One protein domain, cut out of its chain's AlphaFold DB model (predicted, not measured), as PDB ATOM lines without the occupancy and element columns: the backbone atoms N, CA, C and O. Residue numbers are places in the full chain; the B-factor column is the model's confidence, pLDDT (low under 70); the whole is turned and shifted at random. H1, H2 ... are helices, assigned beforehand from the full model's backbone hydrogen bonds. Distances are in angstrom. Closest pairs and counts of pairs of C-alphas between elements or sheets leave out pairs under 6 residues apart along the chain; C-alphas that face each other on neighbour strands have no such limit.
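AT A GLANCE: This is residues 51 to 216 of the 217 residues of an uncharacterized protein of Reinekea blandensis MED297 (UniProt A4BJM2). One long helix, H8, runs through the middle, with H4, H5 and H7 packed on one side of it and H3 on the other. H3 ends a row of three helices, H1, H2 and H3, while H6 and H9 sit near the last residues of H8. The printed part has 166 residues, with nine named helices, H1 to H9 in chain order, and no named strand; the class is all helix. It is compact, with a radius of gyration of the C-alphas of 15.8 A, and only just elongated, spanning 47 by 30 by 27 A.

IN THESE COORDINATES: H1 is residues 51 to 62, beginning at C-alpha 51 (163.778, 123.277, 77.635). H2 is residues 74 to 82 and H3 residues 88 to 99. H4, residues 110 to 127, is 25.7 A long. H5 is residues 134 to 145, H6 147 to 153 and H7 156 to 167. H8, residues 180 to 200, is 30.3 A long. H9, residues 206 to 214, ends at C-alpha 214 (176.257, 112.181, 87.372).

HOW THE PARTS SIT: H8 is the hub, touching H3, H4, H5, H6 and H7. H7 and H8 form a hairpin at 9 degrees, a shallow tilt, C-alphas 159 and 197 being closest at 6.0 A. H4 touches H8 with residues 113 to 120 alone, at a steep tilt of 48 degrees; C-alphas 117 and 185 are closest, 6.8 A apart. H4 and H5 form another hairpin, closest at C-alphas 121 and 134, 5.7 A. H1 and H9 only just touch, with 3 pairs of C-alphas within 8 A, closest at 52 and 208, 7.0 A. In each of the nine helices every O i to N i+4 pair is within hydrogen-bond range.

THE WHOLE: The C-alphas of Gln 53 and Asp 127 are farthest apart, at 47.2 A. The printed part has no cut. The links H1 to H2 and H7 to H8 are long. Mean pLDDT of the printed part is 71.6; residues 93 to 109 and 201 to 216 are among those under 70.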
ATOM      1  N   ARG A  51     164.108 123.726  76.273       68.75
ATOM      2  CA  ARG A  51     163.778 123.277  77.635       68.75
ATOM      3  C   ARG A  51     164.961 122.654  78.388       68.75
ATOM      4  O   ARG A  51     165.124 122.918  79.572       68.75
ATOM      5  N   ALA A  52     165.792 121.855  77.722       69.31
ATOM      6  CA  ALA A  52     166.975 121.263  78.346       69.31
ATOM      7  C   ALA A  52     168.028 122.342  78.662       69.31
ATOM      8  O   ALA A  52     168.624 122.319  79.732       69.31
ATOM      9  N   GLN A  53     168.168 123.351  77.793       71.38
ATOM     10  CA  GLN A  53     169.007 124.528  78.063       71.38
ATOM     11  C   GLN A  53     168.493 125.346  79.257       71.38
ATOM     12  O   GLN A  53     169.282 125.800  80.080       71.38
ATOM     13  N   ALA A  54     167.174 125.521  79.373       75.44
ATOM     14  CA  ALA A  54     166.559 126.171  80.530       75.44
ATOM     15  C   ALA A  54     166.845 125.431  81.846       75.44
ATOM     16  O   ALA A  54     167.161 126.055  82.855       75.44
ATOM     17  N   ILE A  55     166.770 124.100  81.838       74.25
ATOM     18  CA  ILE A  55     167.030 123.288  83.032       74.25
ATOM     19  C   ILE A  55     168.510 123.284  83.395       74.25
ATOM     20  O   ILE A  55     168.839 123.368  84.573       74.25
ATOM     21  N   GLN A  56     169.401 123.270  82.406       73.12
ATOM     22  CA  GLN A  56     170.828 123.440  82.656       73.12
ATOM     23  C   GLN A  56     171.113 124.770  83.372       73.12
ATOM     24  O   GLN A  56     171.797 124.780  84.391       73.12
ATOM     25  N   LYS A  57     170.526 125.879  82.901       77.88
ATOM     26  CA  LYS A  57     170.670 127.189  83.555       77.88
ATOM     27  C   LYS A  57     170.105 127.203  84.973       77.88
ATOM     28  O   LYS A  57     170.729 127.757  85.868       77.88
ATOM     29  N   LEU A  58     168.967 126.543  85.204       77.25
ATOM     30  CA  LEU A  58     168.428 126.385  86.558       77.25
ATOM     31  C   LEU A  58     169.370 125.595  87.465       77.25
ATOM     32  O   LEU A  58     169.554 125.983  88.615       77.25
ATOM     33  N   ASN A  59     169.979 124.524  86.957       72.69
ATOM     34  CA  ASN A  59     170.958 123.741  87.704       72.69
ATOM     35  C   ASN A  59     172.178 124.592  88.087       72.69
ATOM     36  O   ASN A  59     172.590 124.585  89.245       72.69
ATOM     37  N   GLU A  60     172.702 125.385  87.153       75.12
ATOM     38  CA  GLU A  60     173.815 126.307  87.406       75.12
ATOM     39  C   GLU A  60     173.448 127.412  88.418       75.12
ATOM     40  O   GLU A  60     174.245 127.730  89.302       75.12
ATOM     41  N   GLU A  61     172.239 127.978  88.324       72.38
ATOM     42  CA  GLU A  61     171.793 129.088  89.178       72.38
ATOM     43  C   GLU A  61     171.374 128.642  90.593       72.38
ATOM     44  O   GLU A  61     171.619 129.372  91.555       72.38
ATOM     45  N   PHE A  62     170.759 127.463  90.748       74.31
ATOM     46  CA  PHE A  62     170.081 127.070  91.996       74.31
ATOM     47  C   PHE A  62     170.555 125.752  92.611       74.31
ATOM     48  O   PHE A  62     170.234 125.482  93.770       74.31
ATOM     49  N   PHE A  63     171.328 124.942  91.884       71.81
ATOM     50  CA  PHE A  63     171.818 123.638  92.350       71.81
ATOM     51  C   PHE A  63     173.348 123.599  92.490       71.81
ATOM     52  O   PHE A  63     173.946 122.526  92.534       71.81
ATOM     53  N   SER A  64     173.997 124.760  92.630       64.44
ATOM     54  CA  SER A  64     175.456 124.887  92.789       64.44
ATOM     55  C   SER A  64     176.030 124.169  94.025       64.44
ATOM     56  O   SER A  64     177.223 123.877  94.057       64.44
ATOM     57  N   GLY A  65     175.193 123.849  95.021       59.22
ATOM     58  CA  GLY A  65     175.532 123.030  96.196       59.22
ATOM     59  C   GLY A  65     175.000 121.589  96.158       59.22
ATOM     60  O   GLY A  65     174.983 120.929  97.197       59.22
ATOM     61  N   GLY A  66     174.521 121.114  95.004       61.72
ATOM     62  CA  GLY A  66     173.833 119.830  94.858       61.72
ATOM     63  C   GLY A  66     172.355 119.867  95.273       61.72
ATOM     64  O   GLY A  66     171.860 120.834  95.857       61.72
ATOM     65  N   THR A  67     171.630 118.787  94.979       60.31
ATOM     66  CA  THR A  67     170.172 118.657  95.184       60.31
ATOM     67  C   THR A  67     169.733 118.761  96.645       60.31
ATOM     68  O   THR A  67     168.628 119.217  96.927       60.31
ATOM     69  N   ARG A  68     170.611 118.423  97.597       54.25
ATOM     70  CA  ARG A  68     170.320 118.508  99.039       54.25
ATOM     71  C   ARG A  68     170.363 119.926  99.610       54.25
ATOM     72  O   ARG A  68     169.685 120.179 100.600       54.25
ATOM     73  N   GLY A  69     171.131 120.833  99.001       55.66
ATOM     74  CA  GLY A  69     171.187 122.254  99.375       55.66
ATOM     75  C   GLY A  69     170.134 123.117  98.673       55.66
ATOM     76  O   GLY A  69     169.988 124.299  98.986       55.66
ATOM     77  N   PHE A  70     169.399 122.532  97.724       64.88
ATOM     78  CA  PHE A  70     168.392 123.231  96.943       64.88
ATOM     79  C   PHE A  70     167.249 123.725  97.828       64.88
ATOM     80  O   PHE A  70     166.717 122.990  98.659       64.88
ATOM     81  N   SER A  71     166.857 124.976  97.608       65.38
ATOM     82  CA  SER A  71     165.743 125.615  98.294       65.38
ATOM     83  C   SER A  71     164.805 126.259  97.291       65.38
ATOM     84  O   SER A  71     165.234 126.977  96.385       65.38
ATOM     85  N   ILE A  72     163.507 126.052  97.491       67.75
ATOM     86  CA  ILE A  72     162.471 126.643  96.646       67.75
ATOM     87  C   ILE A  72     162.310 128.103  97.058       67.75
ATOM     88  O   ILE A  72     161.657 128.425  98.049       67.75
ATOM     89  N   THR A  73     162.953 128.990  96.306       70.75
ATOM     90  CA  THR A  73     162.882 130.440  96.511       70.75
ATOM     91  C   THR A  73     161.902 131.079  95.525       70.75
ATOM     92  O   THR A  73     161.664 130.522  94.452       70.75
ATOM     93  N   PRO A  74     161.366 132.276  95.825       70.94
ATOM     94  CA  PRO A  74     160.599 133.047  94.845       70.94
ATOM     95  C   PRO A  74     161.377 133.260  93.539       70.94
ATOM     96  O   PRO A  74     160.836 133.045  92.463       70.94
ATOM     97  N   ALA A  75     162.682 133.540  93.636       74.50
ATOM     98  CA  ALA A  75     163.561 133.685  92.476       74.50
ATOM     99  C   ALA A  75     163.630 132.412  91.612       74.50
ATOM    100  O   ALA A  75     163.702 132.497  90.390       74.50
ATOM    101  N   PHE A  76     163.577 131.229  92.228       77.75
ATOM    102  CA  PHE A  76     163.519 129.968  91.492       77.75
ATOM    103  C   PHE A  76     162.190 129.809  90.738       77.75
ATOM    104  O   PHE A  76     162.192 129.415  89.572       77.75
ATOM    105  N   ILE A  77     161.062 130.160  91.364       74.38
ATOM    106  CA  ILE A  77     159.733 130.128  90.727       74.38
ATOM    107  C   ILE A  77     159.673 131.116  89.552       74.38
ATOM    108  O   ILE A  77     159.216 130.749  88.469       74.38
ATOM    109  N   ASP A  78     160.212 132.324  89.730       80.12
ATOM    110  CA  ASP A  78     160.297 133.335  88.672       80.12
ATOM    111  C   ASP A  78     161.110 132.823  87.474       80.12
ATOM    112  O   ASP A  78     160.703 132.991  86.324       80.12
ATOM    113  N   ARG A  79     162.226 132.121  87.720       82.12
ATOM    114  CA  ARG A  79     163.045 131.518  86.657       82.12
ATOM    115  C   ARG A  79     162.359 130.349  85.960       82.12
ATOM    116  O   ARG A  79     162.459 130.236  84.739       82.12
ATOM    117  N   LEU A  80     161.619 129.509  86.690       79.12
ATOM    118  CA  LEU A  80     160.780 128.472  86.078       79.12
ATOM    119  C   LEU A  80     159.771 129.092  85.097       79.12
ATOM    120  O   LEU A  80     159.562 128.549  84.008       79.12
ATOM    121  N   GLN A  81     159.159 130.219  85.471       79.62
ATOM    122  CA  GLN A  81     158.211 130.943  84.624       79.62
ATOM    123  C   GLN A  81     158.905 131.607  83.430       79.62
ATOM    124  O   GLN A  81     158.444 131.465  82.299       79.62
ATOM    125  N   GLU A  82     160.014 132.312  83.661       82.81
ATOM    126  CA  GLU A  82     160.792 132.994  82.618       82.81
ATOM    127  C   GLU A  82     161.254 132.018  81.532       82.81
ATOM    128  O   GLU A  82     161.255 132.341  80.344       82.81
ATOM    129  N   TYR A  83     161.590 130.794  81.931       81.38
ATOM    130  CA  TYR A  83     162.017 129.744  81.017       81.38
ATOM    131  C   TYR A  83     160.865 128.947  80.395       81.38
ATOM    132  O   TYR A  83     161.107 128.010  79.630       81.38
ATOM    133  N   GLY A  84     159.614 129.306  80.698       72.94
ATOM    134  CA  GLY A  84     158.424 128.643  80.169       72.94
ATOM    135  C   GLY A  84     158.268 127.195  80.640       72.94
ATOM    136  O   GLY A  84     157.612 126.401  79.967       72.94
ATOM    137  N   LEU A  85     158.885 126.830  81.768       75.31
ATOM    138  CA  LEU A  85     158.740 125.505  82.381       75.31
ATOM    139  C   LEU A  85     157.427 125.378  83.157       75.31
ATOM    140  O   LEU A  85     156.917 124.271  83.333       75.31
ATOM    141  N   ILE A  86     156.889 126.516  83.594       71.69
ATOM    142  CA  ILE A  86     155.567 126.666  84.199       71.69
ATOM    143  C   ILE A  86     154.847 127.865  83.567       71.69
ATOM    144  O   ILE A  86     155.477 128.813  83.097       71.69
ATOM    145  N   SER A  87     153.518 127.822  83.550       74.50
ATOM    146  CA  SER A  87     152.659 128.933  83.133       74.50
ATOM    147  C   SER A  87     152.530 130.006  84.222       74.50
ATOM    148  O   SER A  87     152.910 129.800  85.372       74.50
ATOM    149  N   ASN A  88     151.967 131.163  83.869       75.38
ATOM    150  CA  ASN A  88     151.761 132.280  84.800       75.38
ATOM    151  C   ASN A  88     150.762 131.931  85.921       75.38
ATOM    152  O   ASN A  88     150.959 132.305  87.076       75.38
ATOM    153  N   ASP A  89     149.731 131.148  85.597       69.81
ATOM    154  CA  ASP A  89     148.760 130.655  86.579       69.81
ATOM    155  C   ASP A  89     149.416 129.663  87.550       69.81
ATOM    156  O   ASP A  89     149.173 129.704  88.755       69.81
ATOM    157  N   GLU A  90     150.313 128.808  87.049       66.69
ATOM    158  CA  GLU A  90     151.077 127.862  87.869       66.69
ATOM    159  C   GLU A  90     152.123 128.563  88.737       66.69
ATOM    160  O   GLU A  90     152.255 128.237  89.915       66.69
ATOM    161  N   ALA A  91     152.829 129.551  88.185       71.75
ATOM    162  CA  ALA A  91     153.725 130.410  88.945       71.75
ATOM    163  C   ALA A  91     152.948 131.127  90.045       71.75
ATOM    164  O   ALA A  91     153.348 131.071  91.197       71.75
ATOM    165  N   SER A  92     151.779 131.690  89.741       70.00
ATOM    166  CA  SER A  92     150.911 132.332  90.731       70.00
ATOM    167  C   SER A  92     150.427 131.357  91.805       70.00
ATOM    168  O   SER A  92     150.412 131.718  92.980       70.00
ATOM    169  N   ALA A  93     150.085 130.115  91.454       68.00
ATOM    170  CA  ALA A  93     149.708 129.084  92.422       68.00
ATOM    171  C   ALA A  93     150.879 128.710  93.352       68.00
ATOM    172  O   ALA A  93     150.704 128.634  94.569       68.00
ATOM    173  N   LEU A  94     152.089 128.557  92.804       67.50
ATOM    174  CA  LEU A  94     153.313 128.295  93.571       67.50
ATOM    175  C   LEU A  94     153.718 129.512  94.432       67.50
ATOM    176  O   LEU A  94     154.085 129.379  95.599       67.50
ATOM    177  N   SER A  95     153.583 130.721  93.895       65.81
ATOM    178  CA  SER A  95     153.853 131.993  94.575       65.81
ATOM    179  C   SER A  95     152.845 132.282  95.688       65.81
ATOM    180  O   SER A  95     153.186 132.864  96.716       65.81
ATOM    181  N   SER A  96     151.596 131.842  95.534       58.75
ATOM    182  CA  SER A  96     150.558 131.966  96.563       58.75
ATOM    183  C   SER A  96     150.803 130.994  97.721       58.75
ATOM    184  O   SER A  96     150.666 131.383  98.881       58.75
ATOM    185  N   GLY A  97     151.261 129.770  97.423       52.19
ATOM    186  CA  GLY A  97     151.705 128.794  98.429       52.19
ATOM    187  C   GLY A  97     152.948 129.239  99.213       52.19
ATOM    188  O   GLY A  97     153.097 128.903 100.386       52.19
ATOM    189  N   THR A  98     153.809 130.066  98.612       50.84
ATOM    190  CA  THR A  98     154.949 130.702  99.301       50.84
ATOM    191  C   THR A  98     154.572 131.997 100.024       50.84
ATOM    192  O   THR A  98     155.149 132.300 101.068       50.84
ATOM    193  N   SER A  99     153.566 132.738  99.549       39.34
ATOM    194  CA  SER A  99     153.152 134.027 100.130       39.34
ATOM    195  C   SER A  99     152.348 133.911 101.429       39.34
ATOM    196  O   SER A  99     152.299 134.877 102.187       39.34
ATOM    197  N   ALA A 100     151.763 132.749 101.740       38.56
ATOM    198  CA  ALA A 100     151.058 132.555 103.010       38.56
ATOM    199  C   ALA A 100     151.997 132.362 104.220       38.56
ATOM    200  O   ALA A 100     151.554 132.520 105.355       38.56
ATOM    201  N   ALA A 101     153.284 132.032 104.023       39.56
ATOM    202  CA  ALA A 101     154.159 131.698 105.154       39.56
ATOM    203  C   ALA A 101     155.677 131.880 104.941       39.56
ATOM    204  O   ALA A 101     156.455 131.481 105.813       39.56
ATOM    205  N   ALA A 102     156.158 132.447 103.833       38.00
ATOM    206  CA  ALA A 102     157.581 132.754 103.695       38.00
ATOM    207  C   ALA A 102     157.907 134.081 104.400       38.00
ATOM    208  O   ALA A 102     157.848 135.161 103.816       38.00
ATOM    209  N   THR A 103     158.294 134.006 105.676       37.66
ATOM    210  CA  THR A 103     159.210 135.010 106.226       37.66
ATOM    211  C   THR A 103     160.405 135.095 105.279       37.66
ATOM    212  O   THR A 103     160.972 134.062 104.926       37.66
ATOM    213  N   LYS A 104     160.741 136.312 104.848       39.75
ATOM    214  CA  LYS A 104     161.684 136.669 103.774       39.75
ATOM    215  C   LYS A 104     163.106 136.083 103.853       39.75
ATOM    216  O   LYS A 104     163.895 136.379 102.965       39.75
ATOM    217  N   ASP A 105     163.438 135.266 104.846       36.66
ATOM    218  CA  ASP A 105     164.826 135.071 105.266       36.66
ATOM    219  C   ASP A 105     165.327 133.627 105.343       36.66
ATOM    220  O   ASP A 105     166.455 133.431 105.775       36.66
ATOM    221  N   GLU A 106     164.592 132.606 104.891       43.69
ATOM    222  CA  GLU A 106     165.193 131.263 104.851       43.69
ATOM    223  C   GLU A 106     164.790 130.438 103.624       43.69
ATOM    224  O   GLU A 106     163.699 129.857 103.592       43.69
ATOM    225  N   PRO A 107     165.671 130.336 102.610       46.91
ATOM    226  CA  PRO A 107     165.710 129.158 101.755       46.91
ATOM    227  C   PRO A 107     165.884 127.914 102.643       46.91
ATOM    228  O   PRO A 107     166.969 127.664 103.162       46.91
ATOM    229  N   LYS A 108     164.802 127.159 102.876       58.50
ATOM    230  CA  LYS A 108     164.884 125.891 103.610       58.50
ATOM    231  C   LYS A 108     165.213 124.782 102.630       58.50
ATOM    232  O   LYS A 108     164.418 124.472 101.741       58.50
ATOM    233  N   ALA A 109     166.409 124.235 102.803       68.31
ATOM    234  CA  ALA A 109     166.948 123.190 101.962       68.31
ATOM    235  C   ALA A 109     166.046 121.948 101.973       68.31
ATOM    236  O   ALA A 109     165.432 121.625 102.992       68.31
ATOM    237  N   LEU A 110     166.013 121.218 100.859       72.44
ATOM    238  CA  LEU A 110     165.237 119.985 100.709       72.44
ATOM    239  C   LEU A 110     165.536 118.955 101.818       72.44
ATOM    240  O   LEU A 110     164.637 118.253 102.270       72.44
ATOM    241  N   ALA A 111     166.781 118.917 102.305       70.75
ATOM    242  CA  ALA A 111     167.182 118.088 103.440       70.75
ATOM    243  C   ALA A 111     166.440 118.456 104.740       70.75
ATOM    244  O   ALA A 111     165.925 117.578 105.421       70.75
ATOM    245  N   MET A 112     166.302 119.753 105.039       78.19
ATOM    246  CA  MET A 112     165.538 120.207 106.208       78.19
ATOM    247  C   MET A 112     164.058 119.853 106.072       78.19
ATOM    248  O   MET A 112     163.415 119.522 107.060       78.19
ATOM    249  N   LEU A 113     163.517 119.911 104.852       82.06
ATOM    250  CA  LEU A 113     162.141 119.497 104.592       82.06
ATOM    251  C   LEU A 113     161.955 117.991 104.838       82.06
ATOM    252  O   LEU A 113     160.969 117.613 105.462       82.06
ATOM    253  N   SER A 114     162.903 117.148 104.416       83.75
ATOM    254  CA  SER A 114     162.874 115.701 104.697       83.75
ATOM    255  C   SER A 114     162.912 115.407 106.207       83.75
ATOM    256  O   SER A 114     162.099 114.626 106.712       83.75
ATOM    257  N   ASP A 115     163.755 116.120 106.965       87.06
ATOM    258  CA  ASP A 115     163.818 116.011 108.431       87.06
ATOM    259  C   ASP A 115     162.505 116.454 109.105       87.06
ATOM    260  O   ASP A 115     162.019 115.819 110.046       87.06
ATOM    261  N   GLN A 116     161.894 117.536 108.610       88.12
ATOM    262  CA  GLN A 116     160.608 118.033 109.106       88.12
ATOM    263  C   GLN A 116     159.457 117.067 108.805       88.12
ATOM    264  O   GLN A 116     158.589 116.880 109.654       88.12
ATOM    265  N   VAL A 117     159.449 116.443 107.624       88.94
ATOM    266  CA  VAL A 117     158.463 115.413 107.265       88.94
ATOM    267  C   VAL A 117     158.651 114.168 108.129       88.94
ATOM    268  O   VAL A 117     157.667 113.630 108.621       88.94
ATOM    269  N   THR A 118     159.894 113.754 108.387       91.06
ATOM    270  CA  THR A 118     160.197 112.634 109.295       91.06
ATOM    271  C   THR A 118     159.689 112.915 110.707       91.06
ATOM    272  O   THR A 118     158.960 112.105 111.266       91.06
ATOM    273  N   SER A 119     159.962 114.110 111.236       91.12
ATOM    274  CA  SER A 119     159.480 114.514 112.564       91.12
ATOM    275  C   SER A 119     157.946 114.553 112.645       91.12
ATOM    276  O   SER A 119     157.371 114.205 113.673       91.12
ATOM    277  N   LEU A 120     157.271 114.967 111.565       90.38
ATOM    278  CA  LEU A 120     155.809 114.942 111.473       90.38
ATOM    279  C   LEU A 120     155.271 113.505 111.461       90.38
ATOM    280  O   LEU A 120     154.295 113.224 112.149       90.38
ATOM    281  N   ILE A 121     155.898 112.600 110.706       90.56
ATOM    282  CA  ILE A 121     155.532 111.178 110.678       90.56
ATOM    283  C   ILE A 121     155.679 110.566 112.075       90.56
ATOM    284  O   ILE A 121     154.742 109.930 112.547       90.56
ATOM    285  N   ASP A 122     156.806 110.800 112.752       93.12
ATOM    286  CA  ASP A 122     157.059 110.261 114.093       93.12
ATOM    287  C   ASP A 122     156.011 110.750 115.102       93.12
ATOM    288  O   ASP A 122     155.465 109.958 115.870       93.12
ATOM    289  N   ARG A 123     155.662 112.043 115.056       92.12
ATOM    290  CA  ARG A 123     154.618 112.610 115.917       92.12
ATOM    291  C   ARG A 123     153.219 112.087 115.577       92.12
ATOM    292  O   ARG A 123     152.406 111.913 116.479       92.12
ATOM    293  N   LEU A 124     152.915 111.845 114.300       89.31
ATOM    294  CA  LEU A 124     151.655 111.212 113.899       89.31
ATOM    295  C   LEU A 124     151.563 109.789 114.445       89.31
ATOM    296  O   LEU A 124     150.529 109.454 114.997       89.31
ATOM    297  N   ILE A 125     152.638 109.002 114.357       90.19
ATOM    298  CA  ILE A 125     152.700 107.638 114.902       90.19
ATOM    299  C   ILE A 125     152.508 107.642 116.426       90.19
ATOM    300  O   ILE A 125     151.817 106.780 116.957       90.19
ATOM    301  N   GLU A 126     153.108 108.603 117.137       90.75
ATOM    302  CA  GLU A 126     152.977 108.706 118.599       90.75
ATOM    303  C   GLU A 126     151.548 109.057 119.051       90.75
ATOM    304  O   GLU A 126     151.115 108.612 120.115       90.75
ATOM    305  N   ASP A 127     150.819 109.842 118.253       86.88
ATOM    306  CA  ASP A 127     149.449 110.278 118.549       86.88
ATOM    307  C   ASP A 127     148.398 109.252 118.082       86.88
ATOM    308  O   ASP A 127     147.471 108.915 118.820       86.88
ATOM    309  N   ASP A 128     148.563 108.728 116.866       85.38
ATOM    310  CA  ASP A 128     147.694 107.745 116.218       85.38
ATOM    311  C   ASP A 128     148.477 106.942 115.157       85.38
ATOM    312  O   ASP A 128     148.703 107.407 114.037       85.38
ATOM    313  N   GLU A 129     148.872 105.709 115.489       86.44
ATOM    314  CA  GLU A 129     149.627 104.823 114.584       86.44
ATOM    315  C   GLU A 129     148.891 104.524 113.264       86.44
ATOM    316  O   GLU A 129     149.543 104.248 112.255       86.44
ATOM    317  N   ASP A 130     147.556 104.616 113.247       84.50
ATOM    318  CA  ASP A 130     146.718 104.362 112.069       84.50
ATOM    319  C   ASP A 130     146.368 105.655 111.303       84.50
ATOM    320  O   ASP A 130     145.497 105.661 110.422       84.50
ATOM    321  N   ASN A 131     147.047 106.770 111.603       84.88
ATOM    322  CA  ASN A 131     146.749 108.046 110.974       84.88
ATOM    323  C   ASN A 131     146.940 107.987 109.447       84.88
ATOM    324  O   ASN A 131     148.022 107.706 108.925       84.88
ATOM    325  N   ALA A 132     145.886 108.356 108.716       85.12
ATOM    326  CA  ALA A 132     145.832 108.297 107.256       85.12
ATOM    327  C   ALA A 132     146.883 109.170 106.533       85.12
ATOM    328  O   ALA A 132     147.068 109.015 105.326       85.12
ATOM    329  N   LEU A 133     147.557 110.094 107.230       85.88
ATOM    330  CA  LEU A 133     148.649 110.906 106.684       85.88
ATOM    331  C   LEU A 133     150.004 110.189 106.688       85.88
ATOM    332  O   LEU A 133     150.876 110.585 105.914       85.88
ATOM    333  N   ILE A 134     150.198 109.155 107.514       88.50
ATOM    334  CA  ILE A 134     151.508 108.515 107.716       88.50
ATOM    335  C   ILE A 134     152.043 107.927 106.408       88.50
ATOM    336  O   ILE A 134     153.129 108.301 105.967       88.50
ATOM    337  N   GLU A 135     151.278 107.053 105.749       89.12
ATOM    338  CA  GLU A 135     151.711 106.407 104.503       89.12
ATOM    339  C   GLU A 135     151.941 107.425 103.361       89.12
ATOM    340  O   GLU A 135     153.010 107.396 102.743       89.12
ATOM    341  N   PRO A 136     151.027 108.381 103.085       87.50
ATOM    342  CA  PRO A 136     151.280 109.439 102.108       87.50
ATOM    343  C   PRO A 136     152.540 110.266 102.392       87.50
ATOM    344  O   PRO A 136     153.292 110.567 101.464       87.50
ATOM    345  N   LEU A 137     152.789 110.626 103.656       88.88
ATOM    346  CA  LEU A 137     153.968 111.396 104.051       88.88
ATOM    347  C   LEU A 137     155.258 110.586 103.902       88.88
ATOM    348  O   LEU A 137     156.251 111.135 103.430       88.88
ATOM    349  N   GLN A 138     155.246 109.296 104.244       90.31
ATOM    350  CA  GLN A 138     156.394 108.402 104.054       90.31
ATOM    351  C   GLN A 138     156.752 108.268 102.574       90.31
ATOM    352  O   GLN A 138     157.894 108.522 102.193       90.31
ATOM    353  N   ASN A 139     155.762 107.983 101.725       87.56
ATOM    354  CA  ASN A 139     155.963 107.895 100.280       87.56
ATOM    355  C   ASN A 139     156.507 109.212  99.703       87.56
ATOM    356  O   ASN A 139     157.363 109.222  98.818       87.56
ATOM    357  N   ALA A 140     156.017 110.344 100.209       85.81
ATOM    358  CA  ALA A 140     156.442 111.660  99.766       85.81
ATOM    359  C   ALA A 140     157.844 112.047 100.261       85.81
ATOM    360  O   ALA A 140     158.592 112.689  99.522       85.81
ATOM    361  N   ARG A 141     158.229 111.622 101.468       87.50
ATOM    362  CA  ARG A 141     159.606 111.730 101.964       87.50
ATOM    363  C   ARG A 141     160.552 110.903 101.103       87.50
ATOM    364  O   ARG A 141     161.555 111.432 100.642       87.50
ATOM    365  N   ASP A 142     160.216 109.647 100.827       86.56
ATOM    366  CA  ASP A 142     161.055 108.764 100.008       86.56
ATOM    367  C   ASP A 142     161.258 109.320  98.599       86.56
ATOM    368  O   ASP A 142     162.357 109.256  98.042       86.56
ATOM    369  N   ALA A 143     160.208 109.928  98.049       82.12
ATOM    370  CA  ALA A 143     160.270 110.692  96.816       82.12
ATOM    371  C   ALA A 143     161.248 111.881  96.908       82.12
ATOM    372  O   ALA A 143     162.056 112.068  95.998       82.12
ATOM    373  N   LEU A 144     161.224 112.668  97.988       79.19
ATOM    374  CA  LEU A 144     162.183 113.762  98.197       79.19
ATOM    375  C   LEU A 144     163.625 113.271  98.382       79.19
ATOM    376  O   LEU A 144     164.545 113.854  97.811       79.19
ATOM    377  N   ASP A 145     163.833 112.198  99.142       80.69
ATOM    378  CA  ASP A 145     165.167 111.637  99.382       80.69
ATOM    379  C   ASP A 145     165.782 111.062  98.097       80.69
ATOM    380  O   ASP A 145     167.002 111.075  97.930       80.69
ATOM    381  N   ASN A 146     164.933 110.618  97.164       76.62
ATOM    382  CA  ASN A 146     165.312 110.100  95.850       76.62
ATOM    383  C   ASN A 146     164.916 111.047  94.706       76.62
ATOM    384  O   ASN A 146     164.665 110.596  93.582       76.62
ATOM    385  N   ILE A 147     164.870 112.360  94.961       72.38
ATOM    386  CA  ILE A 147     164.362 113.336  93.987       72.38
ATOM    387  C   ILE A 147     165.146 113.326  92.663       72.38
ATOM    388  O   ILE A 147     164.579 113.570  91.604       72.38
ATOM    389  N   GLU A 148     166.429 112.957  92.696       68.62
ATOM    390  CA  GLU A 148     167.267 112.772  91.503       68.62
ATOM    391  C   GLU A 148     166.728 111.679  90.580       68.62
ATOM    392  O   GLU A 148     166.590 111.879  89.371       68.62
ATOM    393  N   SER A 149     166.337 110.544  91.160       69.50
ATOM    394  CA  SER A 149     165.719 109.446  90.420       69.50
ATOM    395  C   SER A 149     164.361 109.863  89.856       69.50
ATOM    396  O   SER A 149     164.030 109.545  88.713       69.50
ATOM    397  N   LEU A 150     163.602 110.660  90.610       67.25
ATOM    398  CA  LEU A 150     162.334 111.220  90.154       67.25
ATOM    399  C   LEU A 150     162.494 112.205  88.992       67.25
ATOM    400  O   LEU A 150     161.677 112.180  88.071       67.25
ATOM    401  N   PHE A 151     163.541 113.030  88.977       67.38
ATOM    402  CA  PHE A 151     163.817 113.920  87.847       67.38
ATOM    403  C   PHE A 151     164.153 113.150  86.567       67.38
ATOM    404  O   PHE A 151     163.744 113.558  85.479       67.38
ATOM    405  N   SER A 152     164.892 112.045  86.684       65.12
ATOM    406  CA  SER A 152     165.368 111.279  85.528       65.12
ATOM    407  C   SER A 152     164.391 110.206  85.044       65.12
ATOM    408  O   SER A 152     164.393 109.884  83.856       65.12
ATOM    409  N   GLN A 153     163.590 109.627  85.941       66.31
ATOM    410  CA  GLN A 153     162.787 108.426  85.675       66.31
ATOM    411  C   GLN A 153     161.330 108.531  86.147       66.31
ATOM    412  O   GLN A 153     160.525 107.672  85.796       66.31
ATOM    413  N   GLY A 154     160.970 109.561  86.919       67.94
ATOM    414  CA  GLY A 154     159.622 109.709  87.465       67.94
ATOM    415  C   GLY A 154     158.592 110.035  86.384       67.94
ATOM    416  O   GLY A 154     158.753 111.005  85.631       67.94
ATOM    417  N   SER A 155     157.512 109.252  86.328       70.81
ATOM    418  CA  SER A 155     156.405 109.504  85.408       70.81
ATOM    419  C   SER A 155     155.412 110.508  85.991       70.81
ATOM    420  O   SER A 155     155.224 110.600  87.202       70.81
ATOM    421  N   GLU A 156     154.707 111.243  85.128       72.75
ATOM    422  CA  GLU A 156     153.659 112.181  85.553       72.75
ATOM    423  C   GLU A 156     152.562 111.502  86.397       72.75
ATOM    424  O   GLU A 156     152.000 112.120  87.303       72.75
ATOM    425  N   ALA A 157     152.290 110.219  86.133       74.75
ATOM    426  CA  ALA A 157     151.336 109.418  86.893       74.75
ATOM    427  C   ALA A 157     151.809 109.150  88.333       74.75
ATOM    428  O   ALA A 157     150.987 109.216  89.250       74.75
ATOM    429  N   ASP A 158     153.110 108.921  88.543       75.56
ATOM    430  CA  ASP A 158     153.691 108.705  89.875       75.56
ATOM    431  C   ASP A 158     153.554 109.973  90.727       75.56
ATOM    432  O   ASP A 158     153.033 109.933  91.842       75.56
ATOM    433  N   PHE A 159     153.915 111.132  90.162       76.94
ATOM    434  CA  PHE A 159     153.772 112.418  90.850       76.94
ATOM    435  C   PHE A 159     152.316 112.771  91.149       76.94
ATOM    436  O   PHE A 159     152.011 113.259  92.238       76.94
ATOM    437  N   ASN A 160     151.401 112.538  90.203       80.44
ATOM    438  CA  ASN A 160     149.984 112.818  90.419       80.44
ATOM    439  C   ASN A 160     149.391 111.915  91.502       80.44
ATOM    440  O   ASN A 160     148.635 112.405  92.339       80.44
ATOM    441  N   SER A 161     149.757 110.631  91.532       80.81
ATOM    442  CA  SER A 161     149.298 109.698  92.568       80.81
ATOM    443  C   SER A 161     149.775 110.135  93.953       80.81
ATOM    444  O   SER A 161     148.978 110.217  94.884       80.81
ATOM    445  N   LEU A 162     151.048 110.517  94.064       81.69
ATOM    446  CA  LEU A 162     151.652 110.993  95.305       81.69
ATOM    447  C   LEU A 162     151.019 112.303  95.800       81.69
ATOM    448  O   LEU A 162     150.686 112.444  96.975       81.69
ATOM    449  N   LYS A 163     150.788 113.258  94.892       80.19
ATOM    450  CA  LYS A 163     150.099 114.515  95.215       80.19
ATOM    451  C   LYS A 163     148.674 114.265  95.685       80.19
ATOM    452  O   LYS A 163     148.262 114.849  96.678       80.19
ATOM    453  N   GLN A 164     147.931 113.391  95.009       79.00
ATOM    454  CA  GLN A 164     146.566 113.073  95.422       79.00
ATOM    455  C   GLN A 164     146.531 112.375  96.782       79.00
ATOM    456  O   GLN A 164     145.696 112.726  97.611       79.00
ATOM    457  N   ALA A 165     147.470 111.466  97.050       81.19
ATOM    458  CA  ALA A 165     147.602 110.829  98.357       81.19
ATOM    459  C   ALA A 165     147.860 111.843  99.485       81.19
ATOM    460  O   ALA A 165     147.389 111.629 100.594       81.19
ATOM    461  N   LEU A 166     148.547 112.958  99.207       80.88
ATOM    462  CA  LEU A 166     148.752 114.048 100.169       80.88
ATOM    463  C   LEU A 166     147.545 114.997 100.287       80.88
ATOM    464  O   LEU A 166     147.295 115.514 101.369       80.88
ATOM    465  N   LEU A 167     146.795 115.241  99.205       73.50
ATOM    466  CA  LEU A 167     145.638 116.154  99.207       73.50
ATOM    467  C   LEU A 167     144.378 115.540  99.837       73.50
ATOM    468  O   LEU A 167     143.602 116.244 100.481       73.50
ATOM    469  N   VAL A 168     144.146 114.243  99.640       65.81
ATOM    470  CA  VAL A 168     142.966 113.538 100.169       65.81
ATOM    471  C   VAL A 168     142.844 113.661 101.698       65.81
ATOM    472  O   VAL A 168     141.791 114.094 102.168       65.81
ATOM    473  N   PRO A 169     143.886 113.367 102.494       61.53
ATOM    474  CA  PRO A 169     143.829 113.513 103.946       61.53
ATOM    475  C   PRO A 169     143.897 114.974 104.429       61.53
ATOM    476  O   PRO A 169     143.589 115.239 105.584       61.53
ATOM    477  N   GLN A 170     144.211 115.949 103.564       59.38
ATOM    478  CA  GLN A 170     144.070 117.374 103.908       59.38
ATOM    479  C   GLN A 170     142.612 117.849 103.991       59.38
ATOM    480  O   GLN A 170     142.328 118.927 104.503       59.38
ATOM    481  N   SER A 171     141.667 117.058 103.486       60.09
ATOM    482  CA  SER A 171     140.240 117.402 103.499       60.09
ATOM    483  C   SER A 171     139.468 116.727 104.640       60.09
ATOM    484  O   SER A 171     138.238 116.730 104.628       60.09
ATOM    485  N   THR A 172     140.166 116.104 105.593       65.25
ATOM    486  CA  THR A 172     139.576 115.329 106.695       65.25
ATOM    487  C   THR A 172     139.933 115.932 108.058       65.25
ATOM    488  O   THR A 172     140.768 116.832 108.154       65.25
ATOM    489  N   GLU A 173     139.332 115.403 109.129       63.34
ATOM    490  CA  GLU A 173     139.657 115.737 110.532       63.34
ATOM    491  C   GLU A 173     141.164 115.595 110.841       63.34
ATOM    492  O   GLU A 173     141.682 116.258 111.738       63.34
ATOM    493  N   ALA A 174     141.903 114.807 110.046       64.38
ATOM    494  CA  ALA A 174     143.351 114.644 110.164       64.38
ATOM    495  C   ALA A 174     144.132 115.960 109.991       64.38
ATOM    496  O   ALA A 174     145.234 116.078 110.520       64.38
ATOM    497  N   MET A 175     143.577 116.958 109.288       68.06
ATOM    498  CA  MET A 175     144.200 118.277 109.164       68.06
ATOM    499  C   MET A 175     143.925 119.200 110.354       68.06
ATOM    500  O   MET A 175     144.735 120.082 110.626       68.06
ATOM    501  N   GLU A 176     142.818 119.000 111.074       71.00
ATOM    502  CA  GLU A 176     142.463 119.813 112.246       71.00
ATOM    503  C   GLU A 176     143.384 119.531 113.441       71.00
ATOM    504  O   GLU A 176     143.565 120.390 114.303       71.00
ATOM    505  N   ALA A 177     144.004 118.349 113.465       75.44
ATOM    506  CA  ALA A 177     144.989 117.951 114.467       75.44
ATOM    507  C   ALA A 177     146.401 118.513 114.204       75.44
ATOM    508  O   ALA A 177     147.271 118.411 115.067       75.44
ATOM    509  N   LEU A 178     146.654 119.096 113.027       82.38
ATOM    510  CA  LEU A 178     147.971 119.620 112.670       82.38
ATOM    511  C   LEU A 178     148.162 121.052 113.167       82.38
ATOM    512  O   LEU A 178     147.311 121.925 113.001       82.38
ATOM    513  N   SER A 179     149.346 121.327 113.695       85.12
ATOM    514  CA  SER A 179     149.797 122.690 113.952       85.12
ATOM    515  C   SER A 179     150.046 123.454 112.646       85.12
ATOM    516  O   SER A 179     150.331 122.880 111.592       85.12
ATOM    517  N   GLU A 180     150.043 124.787 112.721       77.75
ATOM    518  CA  GLU A 180     150.360 125.654 111.575       77.75
ATOM    519  C   GLU A 180     151.726 125.327 110.944       77.75
ATOM    520  O   GLU A 180     151.898 125.417 109.726       77.75
ATOM    521  N   ALA A 181     152.704 124.919 111.760       76.94
ATOM    522  CA  ALA A 181     154.028 124.531 111.288       76.94
ATOM    523  C   ALA A 181     153.989 123.244 110.450       76.94
ATOM    524  O   ALA A 181     154.681 123.151 109.439       76.94
ATOM    525  N   GLU A 182     153.159 122.274 110.826       84.25
ATOM    526  CA  GLU A 182     153.022 120.996 110.121       84.25
ATOM    527  C   GLU A 182     152.216 121.145 108.832       84.25
ATOM    528  O   GLU A 182     152.605 120.616 107.791       84.25
ATOM    529  N   VAL A 183     151.154 121.957 108.862       81.62
ATOM    530  CA  VAL A 183     150.424 122.361 107.653       81.62
ATOM    531  C   VAL A 183     151.368 123.051 106.668       81.62
ATOM    532  O   VAL A 183     151.316 122.809 105.459       81.62
ATOM    533  N   LYS A 184     152.284 123.889 107.162       78.31
ATOM    534  CA  LYS A 184     153.310 124.517 106.328       78.31
ATOM    535  C   LYS A 184     154.275 123.489 105.730       78.31
ATOM    536  O   LYS A 184     154.541 123.570 104.532       78.31
ATOM    537  N   THR A 185     154.754 122.524 106.516       82.00
ATOM    538  CA  THR A 185     155.608 121.422 106.032       82.00
ATOM    539  C   THR A 185     154.925 120.643 104.906       82.00
ATOM    540  O   THR A 185     155.523 120.430 103.853       82.00
ATOM    541  N   LEU A 186     153.646 120.296 105.073       81.69
ATOM    542  CA  LEU A 186     152.839 119.625 104.049       81.69
ATOM    543  C   LEU A 186     152.730 120.441 102.755       81.69
ATOM    544  O   LEU A 186     152.957 119.913 101.670       81.69
ATOM    545  N   ASN A 187     152.442 121.740 102.854       78.06
ATOM    546  CA  ASN A 187     152.383 122.610 101.678       78.06
ATOM    547  C   ASN A 187     153.737 122.685 100.953       78.06
ATOM    548  O   ASN A 187     153.796 122.587  99.726       78.06
ATOM    549  N   GLN A 188     154.836 122.805 101.700       77.50
ATOM    550  CA  GLN A 188     156.189 122.829 101.141       77.50
ATOM    551  C   GLN A 188     156.557 121.507 100.455       77.50
ATOM    552  O   GLN A 188     157.161 121.515  99.379       77.50
ATOM    553  N   LEU A 189     156.136 120.379 101.023       82.88
ATOM    554  CA  LEU A 189     156.275 119.053 100.429       82.88
ATOM    555  C   LEU A 189     155.515 118.949  99.100       82.88
ATOM    556  O   LEU A 189     156.104 118.606  98.075       82.88
ATOM    557  N   THR A 190     154.235 119.331  99.072       79.56
ATOM    558  CA  THR A 190     153.419 119.323  97.846       79.56
ATOM    559  C   THR A 190     154.002 120.226  96.756       79.56
ATOM    560  O   THR A 190     153.997 119.868  95.570       79.56
ATOM    561  N   MET A 191     154.538 121.389  97.132       75.88
ATOM    562  CA  MET A 191     155.221 122.288  96.203       75.88
ATOM    563  C   MET A 191     156.500 121.669  95.639       75.88
ATOM    564  O   MET A 191     156.701 121.696  94.424       75.88
ATOM    565  N   SER A 192     157.328 121.071  96.496       77.81
ATOM    566  CA  SER A 192     158.570 120.403  96.089       77.81
ATOM    567  C   SER A 192     158.302 119.288  95.085       77.81
ATOM    568  O   SER A 192     158.943 119.229  94.039       77.81
ATOM    569  N   LEU A 193     157.277 118.473  95.338       79.25
ATOM    570  CA  LEU A 193     156.849 117.418  94.421       79.25
ATOM    571  C   LEU A 193     156.290 117.966  93.103       79.25
ATOM    572  O   LEU A 193     156.518 117.391  92.043       79.25
ATOM    573  N   THR A 194     155.583 119.096  93.143       76.75
ATOM    574  CA  THR A 194     155.074 119.748  91.927       76.75
ATOM    575  C   THR A 194     156.213 120.281  91.064       76.75
ATOM    576  O   THR A 194     156.199 120.109  89.848       76.75
ATOM    577  N   ILE A 195     157.226 120.886  91.677       74.75
ATOM    578  CA  ILE A 195     158.440 121.312  90.975       74.75
ATOM    579  C   ILE A 195     159.168 120.094  90.401       74.75
ATOM    580  O   ILE A 195     159.544 120.106  89.229       74.75
ATOM    581  N   ALA A 196     159.286 119.018  91.185       76.69
ATOM    582  CA  ALA A 196     159.892 117.767  90.749       76.69
ATOM    583  C   ALA A 196     159.230 117.191  89.492       76.69
ATOM    584  O   ALA A 196     159.899 116.933  88.491       76.69
ATOM    585  N   GLN A 197     157.900 117.128  89.500       77.31
ATOM    586  CA  GLN A 197     157.084 116.725  88.359       77.31
ATOM    587  C   GLN A 197     157.336 117.595  87.116       77.31
ATOM    588  O   GLN A 197     157.414 117.097  85.991       77.31
ATOM    589  N   LYS A 198     157.458 118.916  87.281       74.12
ATOM    590  CA  LYS A 198     157.673 119.840  86.154       74.12
ATOM    591  C   LYS A 198     159.067 119.725  85.557       74.12
ATOM    592  O   LYS A 198     159.230 119.896  84.347       74.12
ATOM    593  N   LEU A 199     160.056 119.392  86.371       71.19
ATOM    594  CA  LEU A 199     161.411 119.144  85.898       71.19
ATOM    595  C   LEU A 199     161.534 117.770  85.208       71.19
ATOM    596  O   LEU A 199     162.246 117.681  84.204       71.19
ATOM    597  N   SER A 200     160.775 116.750  85.644       70.00
ATOM    598  CA  SER A 200     160.792 115.408  85.025       70.00
ATOM    599  C   SER A 200     159.983 115.293  83.720       70.00
ATOM    600  O   SER A 200     160.404 114.608  82.791       70.00
ATOM    601  N   SER A 201     158.837 115.979  83.603       62.16
ATOM    602  CA  SER A 201     157.833 115.805  82.524       62.16
ATOM    603  C   SER A 201     158.229 116.340  81.129       62.16
ATOM    604  O   SER A 201     157.380 116.672  80.302       62.16
ATOM    605  N   GLY A 202     159.523 116.421  80.817       56.81
ATOM    606  CA  GLY A 202     160.031 116.696  79.473       56.81
ATOM    607  C   GLY A 202     160.576 115.425  78.826       56.81
ATOM    608  O   GLY A 202     161.624 114.935  79.236       56.81
ATOM    609  N   SER A 203     159.936 114.935  77.762       47.16
ATOM    610  CA  SER A 203     160.301 113.725  76.995       47.16
ATOM    611  C   SER A 203     161.700 113.724  76.332       47.16
ATOM    612  O   SER A 203     162.000 112.830  75.547       47.16
ATOM    613  N   GLY A 204     162.571 114.687  76.652       49.00
ATOM    614  CA  GLY A 204     163.969 114.774  76.206       49.00
ATOM    615  C   GLY A 204     164.988 115.072  77.317       49.00
ATOM    616  O   GLY A 204     166.142 115.354  77.008       49.00
ATOM    617  N   ASN A 205     164.590 115.039  78.595       51.44
ATOM    618  CA  ASN A 205     165.430 115.488  79.714       51.44
ATOM    619  C   ASN A 205     166.181 114.382  80.464       51.44
ATOM    620  O   ASN A 205     167.175 114.688  81.123       51.44
ATOM    621  N   SER A 206     165.729 113.125  80.399       50.81
ATOM    622  CA  SER A 206     166.293 112.045  81.226       50.81
ATOM    623  C   SER A 206     167.788 111.816  80.970       50.81
ATOM    624  O   SER A 206     168.521 111.499  81.904       50.81
ATOM    625  N   GLY A 207     168.255 112.060  79.738       49.91
ATOM    626  CA  GLY A 207     169.673 111.992  79.375       49.91
ATOM    627  C   GLY A 207     170.501 113.175  79.883       49.91
ATOM    628  O   GLY A 207     171.553 112.969  80.471       49.91
ATOM    629  N   VAL A 208     170.016 114.409  79.712       51.12
ATOM    630  CA  VAL A 208     170.796 115.626  80.018       51.12
ATOM    631  C   VAL A 208     170.836 115.914  81.520       51.12
ATOM    632  O   VAL A 208     171.880 116.284  82.044       51.12
ATOM    633  N   ILE A 209     169.723 115.707  82.233       51.97
ATOM    634  CA  ILE A 209     169.677 115.859  83.696       51.97
ATOM    635  C   ILE A 209     170.493 114.745  84.361       51.97
ATOM    636  O   ILE A 209     171.273 115.023  85.267       51.97
ATOM    637  N   GLY A 210     170.365 113.505  83.871       52.75
ATOM    638  CA  GLY A 210     171.146 112.366  84.354       52.75
ATOM    639  C   GLY A 210     172.651 112.544  84.137       52.75
ATOM    640  O   GLY A 210     173.417 112.313  85.070       52.75
ATOM    641  N   GLU A 211     173.087 113.015  82.960       52.22
ATOM    642  CA  GLU A 211     174.502 113.332  82.698       52.22
ATOM    643  C   GLU A 211     175.015 114.482  83.568       52.22
ATOM    644  O   GLU A 211     176.111 114.380  84.112       52.22
ATOM    645  N   TYR A 212     174.259 115.571  83.730       50.62
ATOM    646  CA  TYR A 212     174.723 116.704  84.539       50.62
ATOM    647  C   TYR A 212     174.818 116.364  86.028       50.62
ATOM    648  O   TYR A 212     175.788 116.757  86.670       50.62
ATOM    649  N   LEU A 213     173.859 115.608  86.571       54.94
ATOM    650  CA  LEU A 213     173.889 115.177  87.971       54.94
ATOM    651  C   LEU A 213     174.965 114.109  88.218       54.94
ATOM    652  O   LEU A 213     175.663 114.182  89.223       54.94
ATOM    653  N   SER A 214     175.181 113.185  87.273       56.25
ATOM    654  CA  SER A 214     176.257 112.181  87.372       56.25
ATOM    655  C   SER A 214     177.661 112.786  87.289       56.25
ATOM    656  O   SER A 214     178.620 112.173  87.743       56.25
ATOM    657  N   ASN A 215     177.801 113.975  86.695       50.78
ATOM    658  CA  ASN A 215     179.067 114.711  86.644       50.78
ATOM    659  C   ASN A 215     179.256 115.672  87.835       50.78
ATOM    660  O   ASN A 215     180.303 116.315  87.925       50.78
ATOM    661  N   LEU A 216     178.264 115.794  88.727       46.41
ATOM    662  CA  LEU A 216     178.327 116.620  89.940       46.41
ATOM    663  C   LEU A 216     178.673 115.819  91.213       46.41
ATOM    664  O   LEU A 216     178.908 116.436  92.253       46.41
TER     665      LEU A 216